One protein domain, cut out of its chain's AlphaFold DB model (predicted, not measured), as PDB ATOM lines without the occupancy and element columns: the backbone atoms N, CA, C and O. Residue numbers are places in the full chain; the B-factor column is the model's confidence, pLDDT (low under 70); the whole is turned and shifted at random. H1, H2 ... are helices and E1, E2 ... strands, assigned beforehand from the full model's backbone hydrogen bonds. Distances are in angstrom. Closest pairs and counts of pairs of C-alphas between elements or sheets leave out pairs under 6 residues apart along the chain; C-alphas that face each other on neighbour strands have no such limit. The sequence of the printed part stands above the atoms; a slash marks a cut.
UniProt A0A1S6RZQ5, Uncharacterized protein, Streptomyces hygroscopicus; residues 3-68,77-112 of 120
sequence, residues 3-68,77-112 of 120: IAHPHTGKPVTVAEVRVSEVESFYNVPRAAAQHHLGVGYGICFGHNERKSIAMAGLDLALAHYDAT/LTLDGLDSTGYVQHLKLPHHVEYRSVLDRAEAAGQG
ATOM      1  N   ILE A   3     -32.704  24.225 -27.146       95.94
ATOM      2  CA  ILE A   3     -32.893  23.442 -28.371       95.94
ATOM      3  C   ILE A   3     -34.069  24.002 -29.165       95.94
ATOM      4  O   ILE A   3     -34.951  24.657 -28.603       95.94
ATOM      5  N   ALA A   4     -34.098  23.747 -30.469       96.81
ATOM      6  CA  ALA A   4     -35.276  24.032 -31.277       96.81
ATOM      7  C   ALA A   4     -36.392  23.037 -30.926       96.81
ATOM      8  O   ALA A   4     -36.177  21.825 -30.930       96.81
ATOM      9  N   HIS A   5     -37.584  23.539 -30.612       95.44
ATOM     10  CA  HIS A   5     -38.726  22.688 -30.302       95.44
ATOM     11  C   HIS A   5     -39.198  21.938 -31.564       95.44
ATOM     12  O   HIS A   5     -39.506  22.593 -32.564       95.44
ATOM     13  N   PRO A   6     -39.339  20.599 -31.532       93.44
ATOM     14  CA  PRO A   6     -39.519  19.774 -32.732       93.44
ATOM     15  C   PRO A   6     -40.787  20.093 -33.540       93.44
ATOM     16  O   PRO A   6     -40.797  19.916 -34.751       93.44
ATOM     17  N   HIS A   7     -41.839  20.612 -32.897       93.31
ATOM     18  CA  HIS A   7     -43.097  20.953 -33.578       93.31
ATOM     19  C   HIS A   7     -43.290  22.441 -33.875       93.31
ATOM     20  O   HIS A   7     -44.126  22.794 -34.697       93.31
ATOM     21  N   THR A   8     -42.573  23.332 -33.187       94.62
ATOM     22  CA  THR A   8     -42.823  24.783 -33.293       94.62
ATOM     23  C   THR A   8     -41.617  25.549 -33.820       94.62
ATOM     24  O   THR A   8     -41.746  26.735 -34.110       94.62
ATOM     25  N   GLY A   9     -40.442  24.916 -33.903       94.31
ATOM     26  CA  GLY A   9     -39.176  25.536 -34.305       94.31
ATOM     27  C   GLY A   9     -38.650  26.592 -33.329       94.31
ATOM     28  O   GLY A   9     -37.533  27.077 -33.485       94.31
ATOM     29  N   LYS A  10     -39.425  26.959 -32.302       96.06
ATOM     30  CA  LYS A  10     -39.052  28.000 -31.344       96.06
ATOM     31  C   LYS A  10     -37.995  27.472 -30.368       96.06
ATOM     32  O   LYS A  10     -38.088  26.317 -29.946       96.06
ATOM     33  N   PRO A  11     -37.004  28.293 -29.981       96.25
ATOM     34  CA  PRO A  11     -35.965  27.876 -29.049       96.25
ATOM     35  C   PRO A  11     -36.532  27.735 -27.632       96.25
ATOM     36  O   PRO A  11     -36.962  28.722 -27.033       96.25
ATOM     37  N   VAL A  12     -36.479  26.525 -27.084       96.38
ATOM     38  CA  VAL A  12     -36.926  26.189 -25.726       96.38
ATOM     39  C   VAL A  12     -35.716  25.850 -24.861       96.38
ATOM     40  O   VAL A  12     -34.812  25.129 -25.287       96.38
ATOM     41  N   THR A  13     -35.681  26.395 -23.646       96.56
ATOM     42  CA  THR A  13     -34.686  26.029 -22.632       96.56
ATOM     43  C   THR A  13     -35.069  24.684 -22.028       96.56
ATOM     44  O   THR A  13     -36.174  24.541 -21.516       96.56
ATOM     45  N   VAL A  14     -34.165  23.707 -22.097       96.44
ATOM     46  CA  VAL A  14     -34.424  22.329 -21.631       96.44
ATOM     47  C   VAL A  14     -33.559  21.912 -20.452       96.44
ATOM     48  O   VAL A  14     -33.905  20.976 -19.744       96.44
ATOM     49  N   ALA A  15     -32.440  22.597 -20.233       95.69
ATOM     50  CA  ALA A  15     -31.562  22.329 -19.106       95.69
ATOM     51  C   ALA A  15     -30.701  23.546 -18.785       95.69
ATOM     52  O   ALA A  15     -30.375  24.346 -19.669       95.69
ATOM     53  N   GLU A  16     -30.256  23.620 -17.542       95.56
ATOM     54  CA  GLU A  16     -29.198  24.507 -17.080       95.56
ATOM     55  C   GLU A  16     -28.109  23.650 -16.449       95.56
ATOM     56  O   GLU A  16     -28.393  22.645 -15.799       95.56
ATOM     57  N   VAL A  17     -26.855  24.014 -16.692       95.31
ATOM     58  CA  VAL A  17     -25.704  23.260 -16.203       95.31
ATOM     59  C   VAL A  17     -24.727  24.253 -15.608       95.31
ATOM     60  O   VAL A  17     -24.397  25.255 -16.238       95.31
ATOM     61  N   ARG A  18     -24.276  23.973 -14.383       96.69
ATOM     62  CA  ARG A  18     -23.195  24.742 -13.769       96.69
ATOM     63  C   ARG A  18     -21.879  24.384 -14.444       96.69
ATOM     64  O   ARG A  18     -21.613  23.201 -14.659       96.69
ATOM     65  N   VAL A  19     -21.079  25.396 -14.746       96.81
ATOM     66  CA  VAL A  19     -19.764  25.251 -15.369       96.81
ATOM     67  C   VAL A  19     -18.749  26.130 -14.640       96.81
ATOM     68  O   VAL A  19     -19.110  27.193 -14.136       96.81
ATOM     69  N   SER A  20     -17.497  25.686 -14.610       97.69
ATOM     70  CA  SER A  20     -16.337  26.509 -14.265       97.69
ATOM     71  C   SER A  20     -15.632  26.876 -15.567       97.69
ATOM     72  O   SER A  20     -15.140  25.995 -16.277       97.69
ATOM     73  N   GLU A  21     -15.578  28.164 -15.875       97.31
ATOM     74  CA  GLU A  21     -14.945  28.729 -17.069       97.31
ATOM     75  C   GLU A  21     -13.721  29.547 -16.656       97.31
ATOM     76  O   GLU A  21     -13.748  30.241 -15.638       97.31
ATOM     77  N   VAL A  22     -12.635  29.425 -17.417       97.50
ATOM     78  CA  VAL A  22     -11.371  30.114 -17.165       97.50
ATOM     79  C   VAL A  22     -10.808  30.632 -18.479       97.50
ATOM     80  O   VAL A  22     -10.620  29.876 -19.429       97.50
ATOM     81  N   GLU A  23     -10.470  31.915 -18.477       95.44
ATOM     82  CA  GLU A  23      -9.670  32.574 -19.502       95.44
ATOM     83  C   GLU A  23      -8.322  32.942 -18.871       95.44
ATOM     84  O   GLU A  23      -8.268  33.592 -17.825       95.44
ATOM     85  N   SER A  24      -7.229  32.452 -19.452       92.31
ATOM     86  CA  SER A  24      -5.868  32.691 -18.970       92.31
ATOM     87  C   SER A  24      -5.102  33.574 -19.939       92.31
ATOM     88  O   SER A  24      -5.147  33.373 -21.149       92.31
ATOM     89  N   PHE A  25      -4.350  34.518 -19.383       90.19
ATOM     90  CA  PHE A  25      -3.553  35.480 -20.128       90.19
ATOM     91  C   PHE A  25      -2.068  35.243 -19.868       90.19
ATOM     92  O   PHE A  25      -1.654  35.143 -18.711       90.19
ATOM     93  N   TYR A  26      -1.252  35.193 -20.919       83.25
ATOM     94  CA  TYR A  26       0.187  34.979 -20.780       83.25
ATOM     95  C   TYR A  26       0.994  35.851 -21.732       83.25
ATOM     96  O   TYR A  26       0.606  36.091 -22.873       83.25
ATOM     97  N   ASN A  27       2.141  36.334 -21.263       77.94
ATOM     98  CA  ASN A  27       3.040  37.132 -22.086       77.94
ATOM     99  C   ASN A  27       3.892  36.204 -22.955       77.94
ATOM    100  O   ASN A  27       4.758  35.492 -22.445       77.94
ATOM    101  N   VAL A  28       3.637  36.201 -24.260       67.50
ATOM    102  CA  VAL A  28       4.338  35.325 -25.199       67.50
ATOM    103  C   VAL A  28       5.534  36.090 -25.764       67.50
ATOM    104  O   VAL A  28       5.346  37.118 -26.422       67.50
ATOM    105  N   PRO A  29       6.775  35.634 -25.534       63.22
ATOM    106  CA  PRO A  29       7.946  36.310 -26.071       63.22
ATOM    107  C   PRO A  29       8.003  36.110 -27.591       63.22
ATOM    108  O   PRO A  29       8.390  35.051 -28.079       63.22
ATOM    109  N   ARG A  30       7.626  37.137 -28.362       58.75
ATOM    110  CA  ARG A  30       7.822  37.184 -29.819       58.75
ATOM    111  C   ARG A  30       8.871  38.237 -30.173       58.75
ATOM    112  O   ARG A  30       8.886  39.323 -29.604       58.75
ATOM    113  N   ALA A  31       9.732  37.922 -31.141       58.00
ATOM    114  CA  ALA A  31      10.909  38.714 -31.524       58.00
ATOM    115  C   ALA A  31      10.626  40.099 -32.157       58.00
ATOM    116  O   ALA A  31      11.562  40.783 -32.559       58.00
ATOM    117  N   ALA A  32       9.369  40.541 -32.261       51.66
ATOM    118  CA  ALA A  32       9.009  41.787 -32.931       51.66
ATOM    119  C   ALA A  32       8.132  42.669 -32.033       51.66
ATOM    120  O   ALA A  32       6.943  42.409 -31.925       51.66
ATOM    121  N   ALA A  33       8.759  43.682 -31.417       53.47
ATOM    122  CA  ALA A  33       8.301  45.010 -30.949       53.47
ATOM    123  C   ALA A  33       6.885  45.253 -30.358       53.47
ATOM    124  O   ALA A  33       6.607  46.375 -29.938       53.47
ATOM    125  N   GLN A  34       5.992  44.272 -30.281       56.03
ATOM    126  CA  GLN A  34       4.659  44.386 -29.704       56.03
ATOM    127  C   GLN A  34       4.447  43.204 -28.760       56.03
ATOM    128  O   GLN A  34       4.442  42.046 -29.174       56.03
ATOM    129  N   HIS A  35       4.307  43.502 -27.467       57.25
ATOM    130  CA  HIS A  35       3.907  42.518 -26.468       57.25
ATOM    131  C   HIS A  35       2.480  42.068 -26.787       57.25
ATOM    132  O   HIS A  35       1.522  42.802 -26.542       57.25
ATOM    133  N   HIS A  36       2.331  40.890 -27.384       68.25
ATOM    134  CA  HIS A  36       1.029  40.273 -27.585       68.25
ATOM    135  C   HIS A  36       0.740  39.342 -26.412       68.25
ATOM    136  O   HIS A  36       1.540  38.467 -26.076       68.25
ATOM    137  N   LEU A  37      -0.404  39.569 -25.773       78.50
ATOM    138  CA  LEU A  37      -0.918  38.700 -24.732       78.50
ATOM    139  C   LEU A  37      -1.563  37.494 -25.417       78.50
ATOM    140  O   LEU A  37      -2.512  37.655 -26.185       78.50
ATOM    141  N   GLY A  38      -1.015  36.307 -25.181       85.31
ATOM    142  CA  GLY A  38      -1.660  35.057 -25.549       85.31
ATOM    143  C   GLY A  38      -2.854  34.813 -24.634       85.31
ATOM    144  O   GLY A  38      -2.797  35.132 -23.442       85.31
ATOM    145  N   VAL A  39      -3.924  34.267 -25.203       89.44
ATOM    146  CA  VAL A  39      -5.142  33.908 -24.478       89.44
ATOM    147  C   VAL A  39      -5.351  32.410 -24.627       89.44
ATOM    148  O   VAL A  39      -5.306  31.899 -25.743       89.44
ATOM    149  N   GLY A  40      -5.560  31.727 -23.506       93.06
ATOM    150  CA  GLY A  40      -5.963  30.325 -23.463       93.06
ATOM    151  C   GLY A  40      -7.297  30.164 -22.751       93.06
ATOM    152  O   GLY A  40      -7.603  30.908 -21.814       93.06
ATOM    153  N   TYR A  41      -8.083  29.183 -23.179       95.44
ATOM    154  CA  TYR A  41      -9.447  28.984 -22.715       95.44
ATOM    155  C   TYR A  41      -9.691  27.573 -22.168       95.44
ATOM    156  O   TYR A  41      -9.223  26.573 -22.711       95.44
ATOM    157  N   GLY A  42     -10.468  27.473 -21.088       96.19
ATOM    158  CA  GLY A  42     -10.855  26.195 -20.499       96.19
ATOM    159  C   GLY A  42     -12.229  26.232 -19.835       96.19
ATOM    160  O   GLY A  42     -12.526  27.120 -19.040       96.19
ATOM    161  N   ILE A  43     -13.060  25.218 -20.103       97.25
ATOM    162  CA  ILE A  43     -14.407  25.088 -19.528       97.25
ATOM    163  C   ILE A  43     -14.716  23.657 -19.071       97.25
ATOM    164  O   ILE A  43     -14.617  22.706 -19.841       97.25
ATOM    165  N   CYS A  44     -15.136  23.490 -17.816       96.62
ATOM    166  CA  CYS A  44     -15.537  22.204 -17.236       96.62
ATOM    167  C   CYS A  44     -16.933  22.264 -16.627       96.62
ATOM    168  O   CYS A  44     -17.370  23.301 -16.140       96.62
ATOM    169  N   PHE A  45     -17.607  21.115 -16.568       96.25
ATOM    170  CA  PHE A  45     -18.852  20.978 -15.816       96.25
ATOM    171  C   PHE A  45     -18.630  21.027 -14.300       96.25
ATOM    172  O   PHE A  45     -17.654  20.489 -13.774       96.25
ATOM    173  N   GLY A  46     -19.611  21.587 -13.596       95.25
ATOM    174  CA  GLY A  46     -19.664  21.639 -12.142       95.25
ATOM    175  C   GLY A  46     -18.719  22.676 -11.546       95.25
ATOM    176  O   GLY A  46     -18.571  23.762 -12.092       95.25
ATOM    177  N   HIS A  47     -18.149  22.333 -10.391       95.44
ATOM    178  CA  HIS A  47     -17.179  23.142  -9.654       95.44
ATOM    179  C   HIS A  47     -15.808  22.471  -9.795       95.44
ATOM    180  O   HIS A  47     -15.455  21.578  -9.020       95.44
ATOM    181  N   ASN A  48     -15.117  22.776 -10.892       94.75
ATOM    182  CA  ASN A  48     -13.850  22.140 -11.246       94.75
ATOM    183  C   ASN A  48     -12.848  23.150 -11.814       94.75
ATOM    184  O   ASN A  48     -12.353  23.032 -12.934       94.75
ATOM    185  N   GLU A  49     -12.541  24.153 -11.003       95.38
ATOM    186  CA  GLU A  49     -11.690  25.288 -11.349       95.38
ATOM    187  C   GLU A  49     -10.279  24.820 -11.695       95.38
ATOM    188  O   GLU A  49      -9.708  25.259 -12.685       95.38
ATOM    189  N   ARG A  50      -9.730  23.865 -10.929       96.06
ATOM    190  CA  ARG A  50      -8.382  23.329 -11.175       96.06
ATOM    191  C   ARG A  50      -8.255  22.711 -12.565       96.06
ATOM    192  O   ARG A  50      -7.253  22.941 -13.236       96.06
ATOM    193  N   LYS A  51      -9.268  21.955 -13.008       94.19
ATOM    194  CA  LYS A  51      -9.269  21.369 -14.350       94.19
ATOM    195  C   LYS A  51      -9.435  22.445 -15.421       94.19
ATOM    196  O   LYS A  51      -8.689  22.422 -16.390       94.19
ATOM    197  N   SER A  52     -10.340  23.409 -15.234       96.50
ATOM    198  CA  SER A  52     -10.510  24.514 -16.189       96.50
ATOM    199  C   SER A  52      -9.252  25.376 -16.336       96.50
ATOM    200  O   SER A  52      -8.889  25.710 -17.458       96.50
ATOM    201  N   ILE A  53      -8.533  25.656 -15.242       95.94
ATOM    202  CA  ILE A  53      -7.240  26.365 -15.268       95.94
ATOM    203  C   ILE A  53      -6.195  25.562 -16.051       95.94
ATOM    204  O   ILE A  53      -5.522  26.114 -16.918       95.94
ATOM    205  N   ALA A  54      -6.069  24.259 -15.777       94.00
ATOM    206  CA  ALA A  54      -5.126  23.404 -16.496       94.00
ATOM    207  C   ALA A  54      -5.437  23.345 -18.001       94.00
ATOM    208  O   ALA A  54      -4.521  23.417 -18.815       94.00
ATOM    209  N   MET A  55      -6.719  23.277 -18.376       94.12
ATOM    210  CA  MET A  55      -7.133  23.298 -19.782       94.12
ATOM    211  C   MET A  55      -6.811  24.627 -20.466       94.12
ATOM    212  O   MET A  55      -6.274  24.596 -21.565       94.12
ATOM    213  N   ALA A  56      -7.042  25.765 -19.808       94.44
ATOM    214  CA  ALA A  56      -6.670  27.070 -20.357       94.44
ATOM    215  C   ALA A  56      -5.150  27.198 -20.577       94.44
ATOM    216  O   ALA A  56      -4.710  27.756 -21.580       94.44
ATOM    217  N   GLY A  57      -4.336  26.644 -19.674       91.25
ATOM    218  CA  GLY A  57      -2.881  26.595 -19.845       91.25
ATOM    219  C   GLY A  57      -2.433  25.681 -20.990       91.25
ATOM    220  O   GLY A  57      -1.522  26.038 -21.734       91.25
ATOM    221  N   LEU A  58      -3.077  24.522 -21.152       90.06
ATOM    222  CA  LEU A  58      -2.793  23.596 -22.251       90.06
ATOM    223  C   LEU A  58      -3.201  24.169 -23.610       90.06
ATOM    224  O   LEU A  58      -2.427  24.058 -24.552       90.06
ATOM    225  N   ASP A  59      -4.364  24.810 -23.704       90.75
ATOM    226  CA  ASP A  59      -4.837  25.481 -24.920       90.75
ATOM    227  C   ASP A  59      -3.841  26.551 -25.388       90.75
ATOM    228  O   ASP A  59      -3.363  26.535 -26.523       90.75
ATOM    229  N   LEU A  60      -3.407  27.402 -24.455       88.44
ATOM    230  CA  LEU A  60      -2.367  28.397 -24.696       88.44
ATOM    231  C   LEU A  60      -1.042  27.760 -25.155       88.44
ATOM    232  O   LEU A  60      -0.398  28.265 -26.075       88.44
ATOM    233  N   ALA A  61      -0.611  26.668 -24.519       85.12
ATOM    234  CA  ALA A  61       0.608  25.968 -24.915       85.12
ATOM    235  C   ALA A  61       0.472  25.403 -26.339       85.12
ATOM    236  O   ALA A  61       1.313  25.669 -27.194       85.12
ATOM    237  N   LEU A  62      -0.614  24.703 -26.655       83.25
ATOM    238  CA  LEU A  62      -0.826  24.149 -27.994       83.25
ATOM    239  C   LEU A  62      -0.889  25.237 -29.076       83.25
ATOM    240  O   LEU A  62      -0.371  25.026 -30.171       83.25
ATOM    241  N   ALA A  63      -1.455  26.405 -28.768       80.19
ATOM    242  CA  ALA A  63      -1.534  27.536 -29.690       80.19
ATOM    243  C   ALA A  63      -0.181  28.228 -29.958       80.19
ATOM    244  O   ALA A  63      -0.025  28.890 -30.987       80.19
ATOM    245  N   HIS A  64       0.790  28.118 -29.044       75.25
ATOM    246  CA  HIS A  64       2.079  28.815 -29.144       75.25
ATOM    247  C   HIS A  64       3.275  27.922 -29.463       75.25
ATOM    248  O   HIS A  64       4.262  28.423 -30.008       75.25
ATOM    249  N   TYR A  65       3.218  26.633 -29.138       70.31
ATOM    250  CA  TYR A  65       4.251  25.682 -29.531       70.31
ATOM    251  C   TYR A  65       4.074  25.286 -31.004       70.31
ATOM    252  O   TYR A  65       2.956  25.170 -31.501       70.31
ATOM    253  N   ASP A  66       5.197  25.131 -31.711       66.31
ATOM    254  CA  ASP A  66       5.222  24.813 -33.142       66.31
ATOM    255  C   ASP A  66       4.443  23.518 -33.433       66.31
ATOM    256  O   ASP A  66       4.506  22.568 -32.656       66.31
ATOM    257  N   ALA A  67       3.750  23.450 -34.570       63.69
ATOM    258  CA  ALA A  67       2.997  22.266 -34.994       63.69
ATOM    259  C   ALA A  67       3.903  21.045 -35.257       63.69
ATOM    260  O   ALA A  67       3.420  19.923 -35.377       63.69
ATOM    261  N   THR A  68       5.217  21.265 -35.356       62.09
ATOM    262  CA  THR A  68       6.240  20.210 -35.418       62.09
ATOM    263  C   THR A  68       6.639  19.668 -34.041       62.09
ATOM    264  O   THR A  68       7.379  18.690 -33.958       62.09
ATOM    265  N   LEU A  77      -2.495  12.066 -26.821       82.62
ATOM    266  CA  LEU A  77      -2.422  10.649 -26.458       82.62
ATOM    267  C   LEU A  77      -2.523  10.379 -24.957       82.62
ATOM    268  O   LEU A  77      -2.996   9.317 -24.564       82.62
ATOM    269  N   THR A  78      -2.061  11.296 -24.107       81.62
ATOM    270  CA  THR A  78      -1.932  11.019 -22.663       81.62
ATOM    271  C   THR A  78      -2.966  11.729 -21.795       81.62
ATOM    272  O   THR A  78      -3.158  11.362 -20.636       81.62
ATOM    273  N   LEU A  79      -3.663  12.737 -22.328       86.06
ATOM    274  CA  LEU A  79      -4.638  13.504 -21.553       86.06
ATOM    275  C   LEU A  79      -5.943  12.735 -21.318       86.06
ATOM    276  O   LEU A  79      -6.604  12.962 -20.297       86.06
ATOM    277  N   ASP A  80      -6.315  11.818 -22.218       84.56
ATOM    278  CA  ASP A  80      -7.457  10.938 -21.977       84.56
ATOM    279  C   ASP A  80      -7.114   9.911 -20.893       84.56
ATOM    280  O   ASP A  80      -6.459   8.889 -21.114       84.56
ATOM    281  N   GLY A  81      -7.589  10.206 -19.684       82.69
ATOM    282  CA  GLY A  81      -7.413   9.345 -18.530       82.69
ATOM    283  C   GLY A  81      -8.098   7.986 -18.677       82.69
ATOM    284  O   GLY A  81      -7.615   7.030 -18.073       82.69
ATOM    285  N   LEU A  82      -9.186   7.859 -19.446       84.81
ATOM    286  CA  LEU A  82      -9.845   6.564 -19.651       84.81
ATOM    287  C   LEU A  82      -8.969   5.650 -20.502       84.81
ATOM    288  O   LEU A  82      -8.725   4.509 -20.103       84.81
ATOM    289  N   ASP A  83      -8.450   6.172 -21.611       82.56
ATOM    290  CA  ASP A  83      -7.570   5.423 -22.508       82.56
ATOM    291  C   ASP A  83      -6.233   5.090 -21.823       82.56
ATOM    292  O   ASP A  83      -5.836   3.925 -21.719       82.56
ATOM    293  N   SER A  84      -5.614   6.090 -21.185       84.94
ATOM    294  CA  SER A  84      -4.372   5.920 -20.417       84.94
ATOM    295  C   SER A  84      -4.519   4.903 -19.278       84.94
ATOM    296  O   SER A  84      -3.623   4.096 -19.022       84.94
ATOM    297  N   THR A  85      -5.666   4.892 -18.591       88.31
ATOM    298  CA  THR A  85      -5.935   3.901 -17.536       88.31
ATOM    299  C   THR A  85      -6.128   2.505 -18.120       88.31
ATOM    300  O   THR A  85      -5.669   1.532 -17.519       88.31
ATOM    301  N   GLY A  86      -6.774   2.387 -19.284       88.06
ATOM    302  CA  GLY A  86      -6.925   1.124 -20.006       88.06
ATOM    303  C   GLY A  86      -5.575   0.481 -20.316       88.06
ATOM    304  O   GLY A  86      -5.385  -0.705 -20.033       88.06
ATOM    305  N   TYR A  87      -4.611   1.284 -20.777       85.50
ATOM    306  CA  TYR A  87      -3.239   0.832 -21.012       85.50
ATOM    307  C   TYR A  87      -2.604   0.238 -19.745       85.50
ATOM    308  O   TYR A  87      -2.172  -0.915 -19.716       85.50
ATOM    309  N   VAL A  88      -2.641   0.978 -18.635       89.31
ATOM    310  CA  VAL A  88      -2.072   0.504 -17.361       89.31
ATOM    311  C   VAL A  88      -2.772  -0.762 -16.854       89.31
ATOM    312  O   VAL A  88      -2.132  -1.632 -16.261       89.31
ATOM    313  N   GLN A  89      -4.080  -0.909 -17.081       91.75
ATOM    314  CA  GLN A  89      -4.801  -2.116 -16.676       91.75
ATOM    315  C   GLN A  89      -4.462  -3.332 -17.533       91.75
ATOM    316  O   GLN A  89      -4.385  -4.432 -16.982       91.75
ATOM    317  N   HIS A  90      -4.196  -3.169 -18.834       92.38
ATOM    318  CA  HIS A  90      -3.816  -4.308 -19.670       92.38
ATOM    319  C   HIS A  90      -2.525  -4.959 -19.170       92.38
ATOM    320  O   HIS A  90      -2.355  -6.165 -19.317       92.38
ATOM    321  N   LEU A  91      -1.609  -4.193 -18.561       90.38
ATOM    322  CA  LEU A  91      -0.328  -4.706 -18.063       90.38
ATOM    323  C   LEU A  91      -0.497  -5.732 -16.933       90.38
ATOM    324  O   LEU A  91       0.412  -6.517 -16.684       90.38
ATOM    325  N   LYS A  92      -1.657  -5.757 -16.266       93.19
ATOM    326  CA  LYS A  92      -1.977  -6.758 -15.235       93.19
ATOM    327  C   LYS A  92      -2.467  -8.084 -15.808       93.19
ATOM    328  O   LYS A  92      -2.547  -9.065 -15.070       93.19
ATOM    329  N   LEU A  93      -2.851  -8.112 -17.083       94.62
ATOM    330  CA  LEU A  93      -3.269  -9.341 -17.749       94.62
ATOM    331  C   LEU A  93      -2.051 -10.255 -17.984       94.62
ATOM    332  O   LEU A  93      -0.914  -9.789 -17.938       94.62
ATOM    333  N   PRO A  94      -2.244 -11.566 -18.193       93.75
ATOM    334  CA  PRO A  94      -1.121 -12.476 -18.404       93.75
ATOM    335  C   PRO A  94      -0.347 -12.161 -19.701       93.75
ATOM    336  O   PRO A  94      -0.920 -12.269 -20.777       93.75
ATOM    337  N   HIS A  95       0.961 -11.878 -19.590       90.50
ATOM    338  CA  HIS A  95       1.896 -11.611 -20.714       90.50
ATOM    339  C   HIS A  95       3.063 -12.618 -20.771       90.50
ATOM    340  O   HIS A  95       4.204 -12.283 -21.088       90.50
ATOM    341  N   HIS A  96       2.825 -13.861 -20.337       92.12
ATOM    342  CA  HIS A  96       3.891 -14.854 -20.129       92.12
ATOM    343  C   HIS A  96       4.548 -15.325 -21.437       92.12
ATOM    344  O   HIS A  96       5.729 -15.673 -21.428       92.12
ATOM    345  N   VAL A  97       3.812 -15.315 -22.554       93.12
ATOM    346  CA  VAL A  97       4.327 -15.717 -23.874       93.12
ATOM    347  C   VAL A  97       5.274 -14.652 -24.421       93.12
ATOM    348  O   VAL A  97       6.393 -14.959 -24.835       93.12
ATOM    349  N   GLU A  98       4.865 -13.389 -24.364       90.19
ATOM    350  CA  GLU A  98       5.667 -12.243 -24.785       90.19
ATOM    351  C   GLU A  98       6.917 -12.121 -23.913       90.19
ATOM    352  O   GLU A  98       8.026 -11.988 -24.433       90.19
ATOM    353  N   TYR A  99       6.756 -12.250 -22.593       90.25
ATOM    354  CA  TYR A  99       7.867 -12.221 -21.648       90.25
ATOM    355  C   TYR A  99       8.891 -13.323 -21.940       90.25
ATOM    356  O   TYR A  99      10.093 -13.054 -21.984       90.25
ATOM    357  N   ARG A 100       8.429 -14.551 -22.218       90.69
ATOM    358  CA  ARG A 100       9.317 -15.664 -22.567       90.69
ATOM    359  C   ARG A 100      10.075 -15.403 -23.869       90.69
ATOM    360  O   ARG A 100      11.287 -15.580 -23.902       90.69
ATOM    361  N   SER A 101       9.395 -14.890 -24.894       93.81
ATOM    362  CA  SER A 101      10.026 -14.501 -26.163       93.81
ATOM    363  C   SER A 101      11.100 -13.418 -25.996       93.81
ATOM    364  O   SER A 101      12.095 -13.418 -26.724       93.81
ATOM    365  N   VAL A 102      10.903 -12.466 -25.078       92.31
ATOM    366  CA  VAL A 102      11.897 -11.421 -24.787       92.31
ATOM    367  C   VAL A 102      13.107 -12.001 -24.052       92.31
ATOM    368  O   VAL A 102      14.234 -11.673 -24.421       92.31
ATOM    369  N   LEU A 103      12.900 -12.888 -23.072       93.31
ATOM    370  CA  LEU A 103      13.995 -13.562 -22.363       93.31
ATOM    371  C   LEU A 103      14.839 -14.436 -23.295       93.31
ATOM    372  O   LEU A 103      16.057 -14.279 -23.321       93.31
ATOM    373  N   ASP A 104      14.206 -15.283 -24.109       93.12
ATOM    374  CA  ASP A 104      14.920 -16.161 -25.044       93.12
ATOM    375  C   ASP A 104      15.771 -15.334 -26.037       93.12
ATOM    376  O   ASP A 104      16.905 -15.693 -26.360       93.12
ATOM    377  N   ARG A 105      15.268 -14.168 -26.478       92.38
ATOM    378  CA  ARG A 105      16.032 -13.221 -27.310       92.38
ATOM    379  C   ARG A 105      17.215 -12.593 -26.573       92.38
ATOM    380  O   ARG A 105      18.280 -12.443 -27.169       92.38
ATOM    381  N   ALA A 106      17.042 -12.211 -25.310       91.06
ATOM    382  CA  ALA A 106      18.114 -11.634 -24.503       91.06
ATOM    383  C   ALA A 106      19.234 -12.654 -24.231       91.06
ATOM    384  O   ALA A 106      20.413 -12.317 -24.347       91.06
ATOM    385  N   GLU A 107      18.880 -13.908 -23.944       92.12
ATOM    386  CA  GLU A 107      19.836 -15.007 -23.765       92.12
ATOM    387  C   GLU A 107      20.624 -15.285 -25.050       92.12
ATOM    388  O   GLU A 107      21.853 -15.363 -25.014       92.12
ATOM    389  N   ALA A 108      19.946 -15.350 -26.201       89.69
ATOM    390  CA  ALA A 108      20.601 -15.542 -27.494       89.69
ATOM    391  C   ALA A 108      21.570 -14.393 -27.836       89.69
ATOM    392  O   ALA A 108      22.677 -14.633 -28.321       89.69
ATOM    393  N   ALA A 109      21.190 -13.143 -27.541       87.94
ATOM    394  CA  ALA A 109      22.063 -11.984 -27.728       87.94
ATOM    395  C   ALA A 109      23.308 -12.037 -26.821       87.94
ATOM    396  O   ALA A 109      24.401 -11.684 -27.260       87.94
ATOM    397  N   GLY A 110      23.165 -12.523 -25.583       79.38
ATOM    398  CA  GLY A 110      24.287 -12.733 -24.664       79.38
ATOM    399  C   GLY A 110      25.233 -13.862 -25.096       79.38
ATOM    400  O   GLY A 110      26.441 -13.760 -24.902       79.38
ATOM    401  N   GLN A 111      24.714 -14.913 -25.735       65.38
ATOM    402  CA  GLN A 111      25.515 -16.036 -26.243       65.38
ATOM    403  C   GLN A 111      26.332 -15.676 -27.494       65.38
ATOM    404  O   GLN A 111      27.411 -16.230 -27.695       65.38
ATOM    405  N   GLY A 112      25.880 -14.704 -28.295       58.47
ATOM    406  CA  GLY A 112      26.639 -14.158 -29.429       58.47
ATOM    407  C   GLY A 112      27.841 -13.282 -29.041       58.47
ATOM    408  O   GLY A 112      28.624 -12.914 -29.914       58.47
TER     409      GLY A 112
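AT A GLANCE: This is residues 3 to 68 and 77 to 112 of the 120 residues of an uncharacterized protein of Streptomyces hygroscopicus (UniProt A0A1S6RZQ5). A long two-stranded hairpin, E2 and E3, has one helix, H1, packed along it, and a separate arm of two helices, H2 and H3, sticks out from this body as residues 77 to 112. Before E2 the printed part begins with a small loop in which residues 3 to 4 pair with residues 11 to 12 of the short strand E1. The printed part has 102 residues, with three named strands and three named helices in the order E1, E2, E3, H1, H2, H3; the sheet order is E2 - E3, antiparallel, and the class is mixed, helices and strands. The whole is extended, with a radius of gyration of the C-alphas of 24.8 A, and flat, with spans of 74 by 55 by 26 A.

IN THESE COORDINATES: E2 is residues 19 to 27, 26.6 A from first to last C-alpha, and begins at C-alpha 19 at (-19.764, 25.251, -15.369). E3 is residues 37 to 45, 26.7 A long. H1 is residues 49 to 64, 22.8 A long. E1 is residues 11 to 13. H2 is residues 81 to 90, 14.2 A long, and H3 is residues 96 to 111, 22.5 A long, ending at C-alpha 111 at (25.515, -16.036, -26.243).

HOW THE PARTS SIT: E2 and E3 form a hairpin, antiparallel neighbours with 164 degrees between their N-to-C directions. The C-alphas of Val 19 and Phe 45 face each other at 4.4 A, and those of Asn 27 and Leu 37 at 5.0 A. N 22 and O 42 are within hydrogen-bond range at 2.8 A, as are N 40 and O 24 at 2.9 A. E3 and H1 have 24 pairs of C-alphas within 8 A, the closest being those of Tyr 41 and Ala 56, 4.1 A apart. E2 and H1 have 14 such pairs, the closest being those of Ser 20 and Glu 49 at 5.6 A. E1 pairs with no named strand and is apart from E2. H1 and H2 are apart, and so are H2 and H3. In H1, H2 and H3 every O i to N i+4 pair is within hydrogen-bond range.

THE WHOLE: The two C-alphas farthest apart are those of Thr 8 and Gln 111, at 79.9 A. Residues 69 to 76 are not printed; C-alphas 68 and 77 are 15.7 A apart across this cut, which lies in the link from H1 to H2. Of the links that are printed whole, E2 to E3 is short with 9 residues, the others are tight, and none is long. Residues 77 to 112 stand free; without them the body has 66 residues and spans 57 by 27 by 24 A. The mean pLDDT of the printed part is 86.9, and residues 28 to 36, 66 to 68 and 111 to 112 are under 70.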